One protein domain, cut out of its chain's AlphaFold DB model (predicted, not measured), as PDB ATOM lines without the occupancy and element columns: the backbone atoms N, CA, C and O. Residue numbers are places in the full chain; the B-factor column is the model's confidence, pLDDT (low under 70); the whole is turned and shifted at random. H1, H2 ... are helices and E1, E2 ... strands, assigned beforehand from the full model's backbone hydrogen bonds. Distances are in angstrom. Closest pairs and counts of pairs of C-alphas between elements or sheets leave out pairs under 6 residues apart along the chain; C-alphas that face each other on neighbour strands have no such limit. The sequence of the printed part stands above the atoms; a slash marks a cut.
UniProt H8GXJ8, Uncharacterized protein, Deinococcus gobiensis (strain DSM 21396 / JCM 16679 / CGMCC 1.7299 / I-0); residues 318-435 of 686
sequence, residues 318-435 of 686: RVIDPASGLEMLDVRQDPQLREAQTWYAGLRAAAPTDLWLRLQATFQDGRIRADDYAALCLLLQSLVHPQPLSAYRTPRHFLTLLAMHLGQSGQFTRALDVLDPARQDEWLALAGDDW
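Overview. This is residues 318 to 435 of the 686 residues of an uncharacterized protein of Deinococcus gobiensis (strain DSM 21396 / JCM 16679 / CGMCC 1.7299 / I-0) (UniProt H8GXJ8). A small sheet of three short strands makes one end of an elongated body, with H3 and H4 packed on it and H1 touching H4. H2 lies near the middle and packs on the helical hairpin of H5 and H6, while H7 makes the other end. The 118 printed residues hold seven named helices and three named strands, in the order E1 E2 H1 H2 H3 E3 H4 H5 H6 H7; the sheet runs E1 E2 E3, antiparallel throughout, and the class is mostly helix. The whole is compact, with a radius of gyration of the C-alphas of 15.3 A and spans of 50 by 27 by 23 A.

Arrangement. In the sheet, E1 (residues 318 to 320) and E2 (residues 327 to 330) form an antiparallel hairpin, with N 319 and O 328 2.8 A apart, within hydrogen-bond range. E3 (residues 367 to 369) is the antiparallel neighbour of E2, with N 329 and O 368 at 2.7 A. H4 (residues 370 to 380) on one face of the sheet gives two layers, a helix layer and a strand layer; it lies over E3 at a height of 8.8 A and only just stands up from the sheet, rising 43 degrees. H3 (residues 353 to 365) is on the sheet at the sheet's level, with a height of 1.2 A on a local plane fitted to just 6 C-alphas. H1 (residues 335 to 342) touches H4 at a steep tilt of 62 degrees, the C-alphas of Ala 340 and Leu 380 being closest at 7.1 A. H5 (residues 395 to 408) is the hub, touching three helices. H2 (residues 344 to 350) touches it at a steep tilt of 39 degrees, opposite ways, with the C-alphas of Gly 346 and Met 404 closest at 3.7 A. H6 (residues 412 to 419) forms a hairpin with H5 at a shallow tilt of 3 degrees, closest at the C-alphas of Ala 403 and Ala 415, 4.0 A. H7 (residues 424 to 431) only just touches H5, with 3 pairs of C-alphas within 8 A, the closest Pro 395 and Leu 428 at 7.4 A. Helix packing is mostly crossed. Every O i to N i+4 pair is within hydrogen-bond range in H1, H2, H4, H5, H6 and H7; H3 has 7 of 9.

Along the chain. E1 begins at C-alpha 318 (-14.991, -52.329, 7.311). H5 measures 20.1 A, H3 18.8 A and H4 15.1 A. H7 ends at C-alpha 431 (-14.367, -42.208, 47.177).

Size, cuts and confidence. The C-alphas of Pro 322 and Asp 433 are farthest apart, 51.3 A. The printed part has no cut. The link from H4 to H5, residues 381 to 394, is long. Confidence is under 70 at residues 318 to 327, 333, 382 to 394 and 431 to 435.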
ATOM      1  N   ARG A 318     -16.345 -52.873   7.490       57.72
ATOM      2  CA  ARG A 318     -14.991 -52.329   7.311       57.72
ATOM      3  C   ARG A 318     -14.885 -51.595   5.978       57.72
ATOM      4  O   ARG A 318     -15.120 -52.187   4.929       57.72
ATOM      5  N   VAL A 319     -14.473 -50.333   6.027       58.03
ATOM      6  CA  VAL A 319     -14.307 -49.445   4.871       58.03
ATOM      7  C   VAL A 319     -12.912 -48.834   4.947       58.03
ATOM      8  O   VAL A 319     -12.566 -48.214   5.945       58.03
ATOM      9  N   ILE A 320     -12.089 -48.979   3.913       51.12
ATOM     10  CA  ILE A 320     -10.787 -48.298   3.869       51.12
ATOM     11  C   ILE A 320     -11.016 -46.878   3.346       51.12
ATOM     12  O   ILE A 320     -11.636 -46.707   2.296       51.12
ATOM     13  N   ASP A 321     -10.530 -45.862   4.060       46.81
ATOM     14  CA  ASP A 321     -10.542 -44.491   3.540       46.81
ATOM     15  C   ASP A 321      -9.501 -44.351   2.407       46.81
ATOM     16  O   ASP A 321      -8.307 -44.524   2.670       46.81
ATOM     17  N   PRO A 322      -9.899 -44.018   1.163       43.47
ATOM     18  CA  PRO A 322      -8.969 -43.915   0.040       43.47
ATOM     19  C   PRO A 322      -7.972 -42.751   0.162       43.47
ATOM     20  O   PRO A 322      -6.972 -42.757  -0.556       43.47
ATOM     21  N   ALA A 323      -8.207 -41.766   1.039       45.38
ATOM     22  CA  ALA A 323      -7.290 -40.639   1.229       45.38
ATOM     23  C   ALA A 323      -6.153 -40.939   2.227       45.38
ATOM     24  O   ALA A 323      -5.020 -40.512   2.004       45.38
ATOM     25  N   SER A 324      -6.435 -41.664   3.317       50.69
ATOM     26  CA  SER A 324      -5.449 -41.993   4.364       50.69
ATOM     27  C   SER A 324      -4.965 -43.448   4.369       50.69
ATOM     28  O   SER A 324      -3.953 -43.742   5.008       50.69
ATOM     29  N   GLY A 325      -5.661 -44.363   3.687       53.00
ATOM     30  CA  GLY A 325      -5.354 -45.799   3.675       53.00
ATOM     31  C   GLY A 325      -5.654 -46.526   4.993       53.00
ATOM     32  O   GLY A 325      -5.215 -47.660   5.176       53.00
ATOM     33  N   LEU A 326      -6.367 -45.885   5.924       51.75
ATOM     34  CA  LEU A 326      -6.680 -46.431   7.245       51.75
ATOM     35  C   LEU A 326      -7.969 -47.267   7.226       51.75
ATOM     36  O   LEU A 326      -8.931 -46.927   6.535       51.75
ATOM     37  N   GLU A 327      -8.011 -48.332   8.037       62.97
ATOM     38  CA  GLU A 327      -9.249 -49.076   8.299       62.97
ATOM     39  C   GLU A 327     -10.228 -48.210   9.103       62.97
ATOM     40  O   GLU A 327     -10.058 -47.990  10.310       62.97
ATOM     41  N   MET A 328     -11.275 -47.751   8.422       72.38
ATOM     42  CA  MET A 328     -12.469 -47.193   9.035       72.38
ATOM     43  C   MET A 328     -13.527 -48.292   9.211       72.38
ATOM     44  O   MET A 328     -13.546 -49.309   8.515       72.38
ATOM     45  N   LEU A 329     -14.439 -48.068  10.144       72.50
ATOM     46  CA  LEU A 329     -15.630 -48.858  10.390       72.50
ATOM     47  C   LEU A 329     -16.841 -47.954  10.160       72.50
ATOM     48  O   LEU A 329     -16.878 -46.834  10.684       72.50
ATOM     49  N   ASP A 330     -17.824 -48.420   9.396       74.69
ATOM     50  CA  ASP A 330     -19.123 -47.759   9.305       74.69
ATOM     51  C   ASP A 330     -19.967 -48.165  10.518       74.69
ATOM     52  O   ASP A 330     -20.395 -49.312  10.664       74.69
ATOM     53  N   VAL A 331     -20.148 -47.210  11.429       73.56
ATOM     54  CA  VAL A 331     -20.793 -47.397  12.734       73.56
ATOM     55  C   VAL A 331     -22.221 -46.846  12.765       73.56
ATOM     56  O   VAL A 331     -22.872 -46.887  13.807       73.56
ATOM     57  N   ARG A 332     -22.770 -46.375  11.632       74.69
ATOM     58  CA  ARG A 332     -24.099 -45.720  11.559       74.69
ATOM     59  C   ARG A 332     -25.263 -46.583  12.059       74.69
ATOM     60  O   ARG A 332     -26.291 -46.050  12.480       74.69
ATOM     61  N   GLN A 333     -25.114 -47.906  12.019       67.81
ATOM     62  CA  GLN A 333     -26.105 -48.866  12.521       67.81
ATOM     63  C   GLN A 333     -25.667 -49.574  13.815       67.81
ATOM     64  O   GLN A 333     -26.416 -50.401  14.335       67.81
ATOM     65  N   ASP A 334     -24.487 -49.250  14.348       74.12
ATOM     66  CA  ASP A 334     -23.906 -49.940  15.498       74.12
ATOM     67  C   ASP A 334     -24.596 -49.509  16.812       74.12
ATOM     68  O   ASP A 334     -24.743 -48.305  17.071       74.12
ATOM     69  N   PRO A 335     -25.042 -50.451  17.670       70.38
ATOM     70  CA  PRO A 335     -25.650 -50.108  18.954       70.38
ATOM     71  C   PRO A 335     -24.696 -49.333  19.875       70.38
ATOM     72  O   PRO A 335     -25.161 -48.466  20.617       70.38
ATOM     73  N   GLN A 336     -23.382 -49.571  19.792       73.31
ATOM     74  CA  GLN A 336     -22.393 -48.874  20.619       73.31
ATOM     75  C   GLN A 336     -22.233 -47.409  20.202       73.31
ATOM     76  O   GLN A 336     -22.015 -46.556  21.060       73.31
ATOM     77  N   LEU A 337     -22.414 -47.071  18.916       77.50
ATOM     78  CA  LEU A 337     -22.445 -45.667  18.493       77.50
ATOM     79  C   LEU A 337     -23.677 -44.947  19.051       77.50
ATOM     80  O   LEU A 337     -23.569 -43.800  19.477       77.50
ATOM     81  N   ARG A 338     -24.837 -45.614  19.090       75.69
ATOM     82  CA  ARG A 338     -26.069 -45.034  19.654       75.69
ATOM     83  C   ARG A 338     -25.946 -44.802  21.160       75.69
ATOM     84  O   ARG A 338     -26.355 -43.751  21.646       75.69
ATOM     85  N   GLU A 339     -25.333 -45.733  21.886       76.81
ATOM     86  CA  GLU A 339     -24.992 -45.551  23.303       76.81
ATOM     87  C   GLU A 339     -23.952 -44.432  23.497       76.81
ATOM     88  O   GLU A 339     -24.110 -43.564  24.352       76.81
ATOM     89  N   ALA A 340     -22.935 -44.352  22.640       80.31
ATOM     90  CA  ALA A 340     -21.977 -43.249  22.660       80.31
ATOM     91  C   ALA A 340     -22.627 -41.880  22.370       80.31
ATOM     92  O   ALA A 340     -22.229 -40.873  22.953       80.31
ATOM     93  N   GLN A 341     -23.656 -41.830  21.519       82.12
ATOM     94  CA  GLN A 341     -24.436 -40.619  21.256       82.12
ATOM     95  C   GLN A 341     -25.279 -40.192  22.468       82.12
ATOM     96  O   GLN A 341     -25.345 -38.995  22.750       82.12
ATOM     97  N   THR A 342     -25.873 -41.121  23.233       82.31
ATOM     98  CA  THR A 342     -26.574 -40.742  24.478       82.31
ATOM     99  C   THR A 342     -25.603 -40.231  25.543       82.31
ATOM    100  O   THR A 342     -25.956 -39.315  26.284       82.31
ATOM    101  N   TRP A 343     -24.362 -40.726  25.564       81.75
ATOM    102  CA  TRP A 343     -23.288 -40.301  26.474       81.75
ATOM    103  C   TRP A 343     -22.339 -39.228  25.912       81.75
ATOM    104  O   TRP A 343     -21.262 -39.013  26.469       81.75
ATOM    105  N   TYR A 344     -22.718 -38.512  24.847       84.81
ATOM    106  CA  TYR A 344     -21.857 -37.542  24.150       84.81
ATOM    107  C   TYR A 344     -21.207 -36.498  25.085       84.81
ATOM    108  O   TYR A 344     -20.025 -36.179  24.940       84.81
ATOM    109  N   ALA A 345     -21.944 -35.985  26.078       81.88
ATOM    110  CA  ALA A 345     -21.413 -35.022  27.047       81.88
ATOM    111  C   ALA A 345     -20.462 -35.674  28.072       81.88
ATOM    112  O   ALA A 345     -19.436 -35.085  28.414       81.88
ATOM    113  N   GLY A 346     -20.746 -36.904  28.509       83.94
ATOM    114  CA  GLY A 346     -19.827 -37.696  29.327       83.94
ATOM    115  C   GLY A 346     -18.525 -38.043  28.601       83.94
ATOM    116  O   GLY A 346     -17.439 -37.780  29.119       83.94
ATOM    117  N   LEU A 347     -18.616 -38.556  27.371       86.12
ATOM    118  CA  LEU A 347     -17.456 -38.898  26.540       86.12
ATOM    119  C   LEU A 347     -16.581 -37.675  26.243       86.12
ATOM    120  O   LEU A 347     -15.359 -37.774  26.346       86.12
ATOM    121  N   ARG A 348     -17.179 -36.504  25.980       86.56
ATOM    122  CA  ARG A 348     -16.444 -35.236  25.816       86.56
ATOM    123  C   ARG A 348     -15.604 -34.854  27.035       86.56
ATOM    124  O   ARG A 348     -14.597 -34.166  26.890       86.56
ATOM    125  N   ALA A 349     -16.037 -35.254  28.224       83.19
ATOM    126  CA  ALA A 349     -15.371 -34.925  29.474       83.19
ATOM    127  C   ALA A 349     -14.317 -35.964  29.899       83.19
ATOM    128  O   ALA A 349     -13.442 -35.637  30.700       83.19
ATOM    129  N   ALA A 350     -14.405 -37.196  29.381       83.56
ATOM    130  CA  ALA A 350     -13.583 -38.327  29.817       83.56
ATOM    131  C   ALA A 350     -12.606 -38.882  28.761       83.56
ATOM    132  O   ALA A 350     -11.609 -39.513  29.125       83.56
ATOM    133  N   ALA A 351     -12.859 -38.667  27.468       84.06
ATOM    134  CA  ALA A 351     -11.942 -39.064  26.404       84.06
ATOM    135  C   ALA A 351     -10.717 -38.120  26.341       84.06
ATOM    136  O   ALA A 351     -10.869 -36.909  26.512       84.06
ATOM    137  N   PRO A 352      -9.503 -38.625  26.035       83.81
ATOM    138  CA  PRO A 352      -8.359 -37.774  25.709       83.81
ATOM    139  C   PRO A 352      -8.682 -36.829  24.545       83.81
ATOM    140  O   PRO A 352      -9.325 -37.252  23.586       83.81
ATOM    141  N   THR A 353      -8.203 -35.583  24.591       80.69
ATOM    142  CA  THR A 353      -8.558 -34.516  23.631       80.69
ATOM    143  C   THR A 353      -8.451 -34.948  22.167       80.69
ATOM    144  O   THR A 353      -9.373 -34.719  21.388       80.69
ATOM    145  N   ASP A 354      -7.363 -35.627  21.796       80.69
ATOM    146  CA  ASP A 354      -7.128 -36.055  20.413       80.69
ATOM    147  C   ASP A 354      -8.098 -37.158  19.968       80.69
ATOM    148  O   ASP A 354      -8.507 -37.185  18.809       80.69
ATOM    149  N   LEU A 355      -8.481 -38.058  20.884       82.44
ATOM    150  CA  LEU A 355      -9.511 -39.069  20.635       82.44
ATOM    151  C   LEU A 355     -10.881 -38.396  20.525       82.44
ATOM    152  O   LEU A 355     -11.606 -38.667  19.572       82.44
ATOM    153  N   TRP A 356     -11.216 -37.477  21.440       85.88
ATOM    154  CA  TRP A 356     -12.479 -36.739  21.388       85.88
ATOM    155  C   TRP A 356     -12.668 -36.015  20.050       85.88
ATOM    156  O   TRP A 356     -13.731 -36.127  19.449       85.88
ATOM    157  N   LEU A 357     -11.645 -35.315  19.550       81.69
ATOM    158  CA  LEU A 357     -11.736 -34.590  18.279       81.69
ATOM    159  C   LEU A 357     -12.003 -35.520  17.081       81.69
ATOM    160  O   LEU A 357     -12.721 -35.126  16.163       81.69
ATOM    161  N   ARG A 358     -11.489 -36.759  17.100       82.00
ATOM    162  CA  ARG A 358     -11.782 -37.772  16.067       82.00
ATOM    163  C   ARG A 358     -13.174 -38.386  16.239       82.00
ATOM    164  O   ARG A 358     -13.921 -38.458  15.267       82.00
ATOM    165  N   LEU A 359     -13.567 -38.727  17.469       82.31
ATOM    166  CA  LEU A 359     -14.922 -39.199  17.785       82.31
ATOM    167  C   LEU A 359     -15.993 -38.155  17.429       82.31
ATOM    168  O   LEU A 359     -17.063 -38.508  16.940       82.31
ATOM    169  N   GLN A 360     -15.706 -36.864  17.610       83.06
ATOM    170  CA  GLN A 360     -16.617 -35.776  17.253       83.06
ATOM    171  C   GLN A 360     -16.903 -35.722  15.741       83.06
ATOM    172  O   GLN A 360     -18.041 -35.442  15.368       83.06
ATOM    173  N   ALA A 361     -15.922 -36.039  14.887       76.00
ATOM    174  CA  ALA A 361     -16.143 -36.209  13.448       76.00
ATOM    175  C   ALA A 361     -16.933 -37.499  13.152       76.00
ATOM    176  O   ALA A 361     -17.928 -37.464  12.430       76.00
ATOM    177  N   THR A 362     -16.586 -38.622  13.799       76.69
ATOM    178  CA  THR A 362     -17.354 -39.879  13.710       76.69
ATOM    179  C   THR A 362     -18.839 -39.699  14.015       76.69
ATOM    180  O   THR A 362     -19.671 -40.281  13.322       76.69
ATOM    181  N   PHE A 363     -19.205 -38.910  15.028       75.44
ATOM    182  CA  PHE A 363     -20.612 -38.686  15.374       75.44
ATOM    183  C   PHE A 363     -21.405 -37.926  14.296       75.44
ATOM    184  O   PHE A 363     -22.634 -37.937  14.353       75.44
ATOM    185  N   GLN A 364     -20.727 -37.291  13.336       71.75
ATOM    186  CA  GLN A 364     -21.327 -36.573  12.207       71.75
ATOM    187  C   GLN A 364     -21.314 -37.436  10.936       71.75
ATOM    188  O   GLN A 364     -22.365 -37.656  10.336       71.75
ATOM    189  N   ASP A 365     -20.154 -37.995  10.578       72.06
ATOM    190  CA  ASP A 365     -19.957 -38.747   9.326       72.06
ATOM    191  C   ASP A 365     -20.310 -40.241   9.438       72.06
ATOM    192  O   ASP A 365     -20.424 -40.952   8.436       72.06
ATOM    193  N   GLY A 366     -20.462 -40.755  10.663       71.19
ATOM    194  CA  GLY A 366     -20.808 -42.150  10.934       71.19
ATOM    195  C   GLY A 366     -19.683 -43.164  10.702       71.19
ATOM    196  O   GLY A 366     -19.932 -44.369  10.728       71.19
ATOM    197  N   ARG A 367     -18.452 -42.693  10.477       79.94
ATOM    198  CA  ARG A 367     -17.260 -43.514  10.224       79.94
ATOM    199  C   ARG A 367     -16.196 -43.268  11.289       79.94
ATOM    200  O   ARG A 367     -15.949 -42.125  11.668       79.94
ATOM    201  N   ILE A 368     -15.548 -44.329  11.761       79.19
ATOM    202  CA  ILE A 368     -14.539 -44.289  12.836       79.19
ATOM    203  C   ILE A 368     -13.328 -45.145  12.478       79.19
ATOM    204  O   ILE A 368     -13.501 -46.173  11.840       79.19
ATOM    205  N   ARG A 369     -12.110 -44.794  12.900       80.06
ATOM    206  CA  ARG A 369     -10.963 -45.711  12.762       80.06
ATOM    207  C   ARG A 369     -11.147 -46.943  13.645       80.06
ATOM    208  O   ARG A 369     -11.636 -46.809  14.764       80.06
ATOM    209  N   ALA A 370     -10.662 -48.107  13.217       70.62
ATOM    210  CA  ALA A 370     -10.697 -49.319  14.044       70.62
ATOM    211  C   ALA A 370     -10.040 -49.127  15.435       70.62
ATOM    212  O   ALA A 370     -10.587 -49.585  16.438       70.62
ATOM    213  N   ASP A 371      -8.930 -48.380  15.513       73.31
ATOM    214  CA  ASP A 371      -8.248 -48.049  16.779       73.31
ATOM    215  C   ASP A 371      -9.103 -47.152  17.691       73.31
ATOM    216  O   ASP A 371      -9.231 -47.399  18.892       73.31
ATOM    217  N   ASP A 372      -9.705 -46.106  17.115       78.50
ATOM    218  CA  ASP A 372     -10.537 -45.144  17.844       78.50
ATOM    219  C   ASP A 372     -11.862 -45.782  18.283       78.50
ATOM    220  O   ASP A 372     -12.384 -45.444  19.345       78.50
ATOM    221  N   TYR A 373     -12.370 -46.752  17.516       78.94
ATOM    222  CA  TYR A 373     -13.506 -47.584  17.899       78.94
ATOM    223  C   TYR A 373     -13.158 -48.504  19.061       78.94
ATOM    224  O   TYR A 373     -13.878 -48.507  20.049       78.94
ATOM    225  N   ALA A 374     -12.023 -49.209  19.019       74.69
ATOM    226  CA  ALA A 374     -11.572 -50.011  20.157       74.69
ATOM    227  C   ALA A 374     -11.384 -49.151  21.426       74.69
ATOM    228  O   ALA A 374     -11.763 -49.571  22.522       74.69
ATOM    229  N   ALA A 375     -10.873 -47.922  21.284       77.25
ATOM    230  CA  ALA A 375     -10.790 -46.959  22.381       77.25
ATOM    231  C   ALA A 375     -12.178 -46.497  22.874       77.25
ATOM    232  O   ALA A 375     -12.387 -46.401  24.085       77.25
ATOM    233  N   LEU A 376     -13.141 -46.272  21.973       81.31
ATOM    234  CA  LEU A 376     -14.535 -45.983  22.321       81.31
ATOM    235  C   LEU A 376     -15.178 -47.157  23.076       81.31
ATOM    236  O   LEU A 376     -15.742 -46.938  24.144       81.31
ATOM    237  N   CYS A 377     -15.028 -48.395  22.594       78.31
ATOM    238  CA  CYS A 377     -15.501 -49.603  23.275       78.31
ATOM    239  C   CYS A 377     -14.956 -49.690  24.710       78.31
ATOM    240  O   CYS A 377     -15.695 -50.044  25.624       78.31
ATOM    241  N   LEU A 378     -13.679 -49.355  24.927       75.00
ATOM    242  CA  LEU A 378     -13.051 -49.368  26.255       75.00
ATOM    243  C   LEU A 378     -13.576 -48.262  27.187       75.00
ATOM    244  O   LEU A 378     -13.647 -48.481  28.395       75.00
ATOM    245  N   LEU A 379     -13.979 -47.102  26.654       75.69
ATOM    246  CA  LEU A 379     -14.682 -46.074  27.433       75.69
ATOM    247  C   LEU A 379     -16.105 -46.544  27.787       75.69
ATOM    248  O   LEU A 379     -16.473 -46.556  28.963       75.69
ATOM    249  N   LEU A 380     -16.869 -47.017  26.794       75.50
ATOM    250  CA  LEU A 380     -18.236 -47.526  26.971       75.50
ATOM    251  C   LEU A 380     -18.305 -48.748  27.902       75.50
ATOM    252  O   LEU A 380     -19.268 -48.888  28.646       75.50
ATOM    253  N   GLN A 381     -17.266 -49.585  27.965       71.31
ATOM    254  CA  GLN A 381     -17.158 -50.689  28.934       71.31
ATOM    255  C   GLN A 381     -17.180 -50.248  30.407       71.31
ATOM    256  O   GLN A 381     -17.320 -51.102  31.281       71.31
ATOM    257  N   SER A 382     -17.052 -48.949  30.705       66.62
ATOM    258  CA  SER A 382     -17.299 -48.419  32.053       66.62
ATOM    259  C   SER A 382     -18.736 -47.928  32.294       66.62
ATOM    260  O   SER A 382     -19.072 -47.609  33.425       66.62
ATOM    261  N   LEU A 383     -19.599 -47.935  31.272       65.81
ATOM    262  CA  LEU A 383     -21.049 -47.680  31.358       65.81
ATOM    263  C   LEU A 383     -21.878 -48.969  31.223       65.81
ATOM    264  O   LEU A 383     -22.946 -49.091  31.823       65.81
ATOM    265  N   VAL A 384     -21.402 -49.925  30.418       47.72
ATOM    266  CA  VAL A 384     -22.151 -51.133  30.053       47.72
ATOM    267  C   VAL A 384     -22.217 -52.135  31.216       47.72
ATOM    268  O   VAL A 384     -21.201 -52.638  31.694       47.72
ATOM    269  N   HIS A 385     -23.457 -52.497  31.565       43.62
ATOM    270  CA  HIS A 385     -23.912 -53.330  32.690       43.62
ATOM    271  C   HIS A 385     -23.971 -52.634  34.069       43.62
ATOM    272  O   HIS A 385     -22.986 -52.050  34.515       43.62
ATOM    273  N   PRO A 386     -25.082 -52.801  34.824       43.19
ATOM    274  CA  PRO A 386     -25.204 -52.332  36.204       43.19
ATOM    275  C   PRO A 386     -24.450 -53.266  37.166       43.19
ATOM    276  O   PRO A 386     -25.046 -54.005  37.949       43.19
ATOM    277  N   GLN A 387     -23.119 -53.264  37.086       44.56
ATOM    278  CA  GLN A 387     -22.272 -53.881  38.105       44.56
ATOM    279  C   GLN A 387     -22.052 -52.890  39.263       44.56
ATOM    280  O   GLN A 387     -22.030 -51.679  39.028       44.56
ATOM    281  N   PRO A 388     -21.888 -53.358  40.517       51.03
ATOM    282  CA  PRO A 388     -21.504 -52.475  41.615       51.03
ATOM    283  C   PRO A 388     -20.157 -51.807  41.305       51.03
ATOM    284  O   PRO A 388     -19.315 -52.389  40.623       51.03
ATOM    285  N   LEU A 389     -19.921 -50.602  41.835       50.81
ATOM    286  CA  LEU A 389     -18.713 -49.812  41.540       50.81
ATOM    287  C   LEU A 389     -17.391 -50.544  41.862       50.81
ATOM    288  O   LEU A 389     -16.367 -50.277  41.234       50.81
ATOM    289  N   SER A 390     -17.431 -51.542  42.749       49.06
ATOM    290  CA  SER A 390     -16.334 -52.470  43.053       49.06
ATOM    291  C   SER A 390     -15.925 -53.410  41.903       49.06
ATOM    292  O   SER A 390     -14.912 -54.102  42.010       49.06
ATOM    293  N   ALA A 391     -16.671 -53.456  40.793       51.16
ATOM    294  CA  ALA A 391     -16.334 -54.254  39.612       51.16
ATOM    295  C   ALA A 391     -15.221 -53.634  38.742       51.16
ATOM    296  O   ALA A 391     -14.601 -54.331  37.928       51.16
ATOM    297  N   TYR A 392     -14.931 -52.338  38.906       56.91
ATOM    298  CA  TYR A 392     -13.918 -51.642  38.114       56.91
ATOM    299  C   TYR A 392     -12.505 -52.023  38.555       56.91
ATOM    300  O   TYR A 392     -11.939 -51.478  39.491       56.91
ATOM    301  N   ARG A 393     -11.899 -52.965  37.822       55.50
ATOM    302  CA  ARG A 393     -10.597 -53.587  38.141       55.50
ATOM    303  C   ARG A 393      -9.395 -52.634  38.229       55.50
ATOM    304  O   ARG A 393      -8.314 -53.083  38.599       55.50
ATOM    305  N   THR A 394      -9.530 -51.365  37.842       68.94
ATOM    306  CA  THR A 394      -8.455 -50.367  37.938       68.94
ATOM    307  C   THR A 394      -9.007 -49.027  38.435       68.94
ATOM    308  O   THR A 394     -10.125 -48.665  38.052       68.94
ATOM    309  N   PRO A 395      -8.226 -48.243  39.212       71.62
ATOM    310  CA  PRO A 395      -8.674 -46.931  39.679       71.62
ATOM    311  C   PRO A 395      -9.008 -45.995  38.515       71.62
ATOM    312  O   PRO A 395      -9.945 -45.204  38.579       71.62
ATOM    313  N   ARG A 396      -8.278 -46.137  37.401       75.00
ATOM    314  CA  ARG A 396      -8.497 -45.368  36.177       75.00
ATOM    315  C   ARG A 396      -9.887 -45.601  35.583       75.00
ATOM    316  O   ARG A 396     -10.515 -44.631  35.187       75.00
ATOM    317  N   HIS A 397     -10.387 -46.840  35.548       73.38
ATOM    318  CA  HIS A 397     -11.720 -47.126  34.992       73.38
ATOM    319  C   HIS A 397     -12.834 -46.517  35.859       73.38
ATOM    320  O   HIS A 397     -13.776 -45.934  35.330       73.38
ATOM    321  N   PHE A 398     -12.689 -46.581  37.184       76.06
ATOM    322  CA  PHE A 398     -13.613 -45.959  38.137       76.06
ATOM    323  C   PHE A 398     -13.632 -44.422  38.019       76.06
ATOM    324  O   PHE A 398     -14.701 -43.814  37.959       76.06
ATOM    325  N   LEU A 399     -12.460 -43.785  37.898       79.19
ATOM    326  CA  LEU A 399     -12.359 -42.335  37.677       79.19
ATOM    327  C   LEU A 399     -12.887 -41.921  36.288       79.19
ATOM    328  O   LEU A 399     -13.527 -40.877  36.174       79.19
ATOM    329  N   THR A 400     -12.698 -42.744  35.248       84.06
ATOM    330  CA  THR A 400     -13.310 -42.547  33.919       84.06
ATOM    331  C   THR A 400     -14.837 -42.598  33.980       84.06
ATOM    332  O   THR A 400     -15.479 -41.718  33.408       84.06
ATOM    333  N   LEU A 401     -15.429 -43.536  34.725       80.31
ATOM    334  CA  LEU A 401     -16.879 -43.574  34.927       80.31
ATOM    335  C   LEU A 401     -17.397 -42.311  35.631       80.31
ATOM    336  O   LEU A 401     -18.340 -41.670  35.158       80.31
ATOM    337  N   LEU A 402     -16.753 -41.906  36.730       79.56
ATOM    338  CA  LEU A 402     -17.112 -40.675  37.441       79.56
ATOM    339  C   LEU A 402     -17.007 -39.443  36.535       79.56
ATOM    340  O   LEU A 402     -17.921 -38.617  36.522       79.56
ATOM    341  N   ALA A 403     -15.946 -39.339  35.733       83.69
ATOM    342  CA  ALA A 403     -15.774 -38.258  34.769       83.69
ATOM    343  C   ALA A 403     -16.874 -38.241  33.693       83.69
ATOM    344  O   ALA A 403     -17.355 -37.162  33.346       83.69
ATOM    345  N   MET A 404     -17.340 -39.402  33.215       84.25
ATOM    346  CA  MET A 404     -18.458 -39.459  32.266       84.25
ATOM    347  C   MET A 404     -19.785 -39.026  32.896       84.25
ATOM    348  O   MET A 404     -20.496 -38.223  32.295       84.25
ATOM    349  N   HIS A 405     -20.116 -39.458  34.116       82.56
ATOM    350  CA  HIS A 405     -21.329 -38.974  34.796       82.56
ATOM    351  C   HIS A 405     -21.270 -37.472  35.126       82.56
ATOM    352  O   HIS A 405     -22.269 -36.758  34.981       82.56
ATOM    353  N   LEU A 406     -20.102 -36.961  35.525       82.12
ATOM    354  CA  LEU A 406     -19.878 -35.526  35.728       82.12
ATOM    355  C   LEU A 406     -20.016 -34.741  34.413       82.12
ATOM    356  O   LEU A 406     -20.717 -33.735  34.379       82.12
ATOM    357  N   GLY A 407     -19.430 -35.215  33.310       83.12
ATOM    358  CA  GLY A 407     -19.604 -34.611  31.984       83.12
ATOM    359  C   GLY A 407     -21.060 -34.608  31.518       83.12
ATOM    360  O   GLY A 407     -21.560 -33.584  31.057       83.12
ATOM    361  N   GLN A 408     -21.771 -35.719  31.726       83.56
ATOM    362  CA  GLN A 408     -23.190 -35.860  31.387       83.56
ATOM    363  C   GLN A 408     -24.090 -34.919  32.209       83.56
ATOM    364  O   GLN A 408     -25.089 -34.423  31.698       83.56
ATOM    365  N   SER A 409     -23.710 -34.611  33.455       81.19
ATOM    366  CA  SER A 409     -24.357 -33.588  34.297       81.19
ATOM    367  C   SER A 409     -23.843 -32.155  34.052       81.19
ATOM    368  O   SER A 409     -24.159 -31.244  34.817       81.19
ATOM    369  N   GLY A 410     -23.061 -31.929  32.988       80.06
ATOM    370  CA  GLY A 410     -22.539 -30.615  32.589       80.06
ATOM    371  C   GLY A 410     -21.323 -30.125  33.387       80.06
ATOM    372  O   GLY A 410     -20.840 -29.016  33.161       80.06
ATOM    373  N   GLN A 411     -20.787 -30.935  34.298       82.94
ATOM    374  CA  GLN A 411     -19.711 -30.587  35.232       82.94
ATOM    375  C   GLN A 411     -18.323 -30.868  34.622       82.94
ATOM    376  O   GLN A 411     -17.470 -31.522  35.224       82.94
ATOM    377  N   PHE A 412     -18.089 -30.374  33.401       80.81
ATOM    378  CA  PHE A 412     -16.897 -30.666  32.583       80.81
ATOM    379  C   PHE A 412     -15.568 -30.353  33.280       80.81
ATOM    380  O   PHE A 412     -14.647 -31.165  33.249       80.81
ATOM    381  N   THR A 413     -15.463 -29.199  33.946       81.19
ATOM    382  CA  THR A 413     -14.265 -28.837  34.720       81.19
ATOM    383  C   THR A 413     -13.992 -29.836  35.835       81.19
ATOM    384  O   THR A 413     -12.832 -30.126  36.105       81.19
ATOM    385  N   ARG A 414     -15.042 -30.405  36.443       79.94
ATOM    386  CA  ARG A 414     -14.930 -31.386  37.524       79.94
ATOM    387  C   ARG A 414     -14.548 -32.778  37.030       79.94
ATOM    388  O   ARG A 414     -13.766 -33.451  37.689       79.94
ATOM    389  N   ALA A 415     -15.057 -33.181  35.871       83.06
ATOM    390  CA  ALA A 415     -14.664 -34.419  35.203       83.06
ATOM    391  C   ALA A 415     -13.168 -34.430  34.833       83.06
ATOM    392  O   ALA A 415     -12.474 -35.411  35.098       83.06
ATOM    393  N   LEU A 416     -12.655 -33.313  34.302       82.06
ATOM    394  CA  LEU A 416     -11.224 -33.138  34.023       82.06
ATOM    395  C   LEU A 416     -10.387 -33.152  35.315       82.06
ATOM    396  O   LEU A 416      -9.366 -33.832  35.373       82.06
ATOM    397  N   ASP A 417     -10.860 -32.466  36.363       82.81
ATOM    398  CA  ASP A 417     -10.267 -32.460  37.711       82.81
ATOM    399  C   ASP A 417     -10.073 -33.888  38.261       82.81
ATOM    400  O   ASP A 417      -9.032 -34.181  38.847       82.81
ATOM    401  N   VAL A 418     -11.068 -34.764  38.053       82.19
ATOM    402  CA  VAL A 418     -11.113 -36.174  38.498       82.19
ATOM    403  C   VAL A 418     -10.141 -37.080  37.732       82.19
ATOM    404  O   VAL A 418      -9.664 -38.073  38.284       82.19
ATOM    405  N   LEU A 419      -9.811 -36.739  36.484       83.00
ATOM    406  CA  LEU A 419      -8.903 -37.527  35.642       83.00
ATOM    407  C   LEU A 419      -7.431 -37.116  35.741       83.00
ATOM    408  O   LEU A 419      -6.575 -37.927  35.370       83.00
ATOM    409  N   ASP A 420      -7.126 -35.917  36.251       83.62
ATOM    410  CA  ASP A 420      -5.759 -35.406  36.427       83.62
ATOM    411  C   ASP A 420      -4.858 -36.427  37.161       83.62
ATOM    412  O   ASP A 420      -5.055 -36.666  38.358       83.62
ATOM    413  N   PRO A 421      -3.834 -37.007  36.493       79.56
ATOM    414  CA  PRO A 421      -2.897 -37.953  37.100       79.56
ATOM    415  C   PRO A 421      -2.210 -37.439  38.369       79.56
ATOM    416  O   PRO A 421      -1.843 -38.243  39.221       79.56
ATOM    417  N   ALA A 422      -2.054 -36.120  38.531       79.00
ATOM    418  CA  ALA A 422      -1.461 -35.528  39.730       79.00
ATOM    419  C   ALA A 422      -2.401 -35.527  40.953       79.00
ATOM    420  O   ALA A 422      -1.963 -35.164  42.048       79.00
ATOM    421  N   ARG A 423      -3.678 -35.898  40.772       73.62
ATOM    422  CA  ARG A 423      -4.744 -35.799  41.783       73.62
ATOM    423  C   ARG A 423      -5.573 -37.074  41.956       73.62
ATOM    424  O   ARG A 423      -6.449 -37.096  42.814       73.62
ATOM    425  N   GLN A 424      -5.295 -38.144  41.206       77.19
ATOM    426  CA  GLN A 424      -6.058 -39.401  41.289       77.19
ATOM    427  C   GLN A 424      -6.104 -39.954  42.723       77.19
ATOM    428  O   GLN A 424      -7.180 -40.309  43.194       77.19
ATOM    429  N   ASP A 425      -4.993 -39.905  43.465       74.31
ATOM    430  CA  ASP A 425      -4.950 -40.298  44.883       74.31
ATOM    431  C   ASP A 425      -5.896 -39.461  45.774       74.31
ATOM    432  O   ASP A 425      -6.486 -39.997  46.710       74.31
ATOM    433  N   GLU A 426      -6.092 -38.164  45.480       76.38
ATOM    434  CA  GLU A 426      -7.041 -37.305  46.209       76.38
ATOM    435  C   GLU A 426      -8.492 -37.756  45.972       76.38
ATOM    436  O   GLU A 426      -9.295 -37.795  46.905       76.38
ATOM    437  N   TRP A 427      -8.830 -38.121  44.731       75.50
ATOM    438  CA  TRP A 427     -10.183 -38.529  44.338       75.50
ATOM    439  C   TRP A 427     -10.536 -39.946  44.779       75.50
ATOM    440  O   TRP A 427     -11.661 -40.191  45.211       75.50
ATOM    441  N   LEU A 428      -9.574 -40.866  44.738       74.75
ATOM    442  CA  LEU A 428      -9.742 -42.228  45.242       74.75
ATOM    443  C   LEU A 428      -9.869 -42.231  46.774       74.75
ATOM    444  O   LEU A 428     -10.700 -42.956  47.316       74.75
ATOM    445  N   ALA A 429      -9.135 -41.356  47.474       72.56
ATOM    446  CA  ALA A 429      -9.323 -41.136  48.909       72.56
ATOM    447  C   ALA A 429     -10.676 -40.475  49.250       72.56
ATOM    448  O   ALA A 429     -11.224 -40.743  50.316       72.56
ATOM    449  N   LEU A 430     -11.232 -39.643  48.359       70.50
ATOM    450  CA  LEU A 430     -12.576 -39.066  48.516       70.50
ATOM    451  C   LEU A 430     -13.694 -40.101  48.275       70.50
ATOM    452  O   LEU A 430     -14.750 -40.008  48.901       70.50
ATOM    453  N   ALA A 431     -13.466 -41.074  47.389       66.88
ATOM    454  CA  ALA A 431     -14.367 -42.208  47.177       66.88
ATOM    455  C   ALA A 431     -14.336 -43.216  48.343       66.88
ATOM    456  O   ALA A 431     -15.373 -43.767  48.702       66.88
ATOM    457  N   GLY A 432     -13.169 -43.419  48.965       65.19
ATOM    458  CA  GLY A 432     -13.025 -44.205  50.191       65.19
ATOM    459  C   GLY A 432     -13.387 -45.684  50.015       65.19
ATOM    460  O   GLY A 432     -12.861 -46.369  49.133       65.19
ATOM    461  N   ASP A 433     -14.277 -46.185  50.871       58.88
ATOM    462  CA  ASP A 433     -14.654 -47.603  50.903       58.88
ATOM    463  C   ASP A 433     -15.386 -48.044  49.621       58.88
ATOM    464  O   ASP A 433     -15.150 -49.156  49.151       58.88
ATOM    465  N   ASP A 434     -16.154 -47.147  48.980       61.50
ATOM    466  CA  ASP A 434     -16.871 -47.397  47.710       61.50
ATOM    467  C   ASP A 434     -15.930 -47.781  46.547       61.50
ATOM    468  O   ASP A 434     -16.359 -48.401  45.573       61.50
ATOM    469  N   TRP A 435     -14.646 -47.414  46.646       56.16
ATOM    470  CA  TRP A 435     -13.596 -47.817  45.708       56.16
ATOM    471  C   TRP A 435     -12.846 -49.091  46.158       56.16
ATOM    472  O   TRP A 435     -12.265 -49.782  45.322       56.16
TER     473      TRP A 435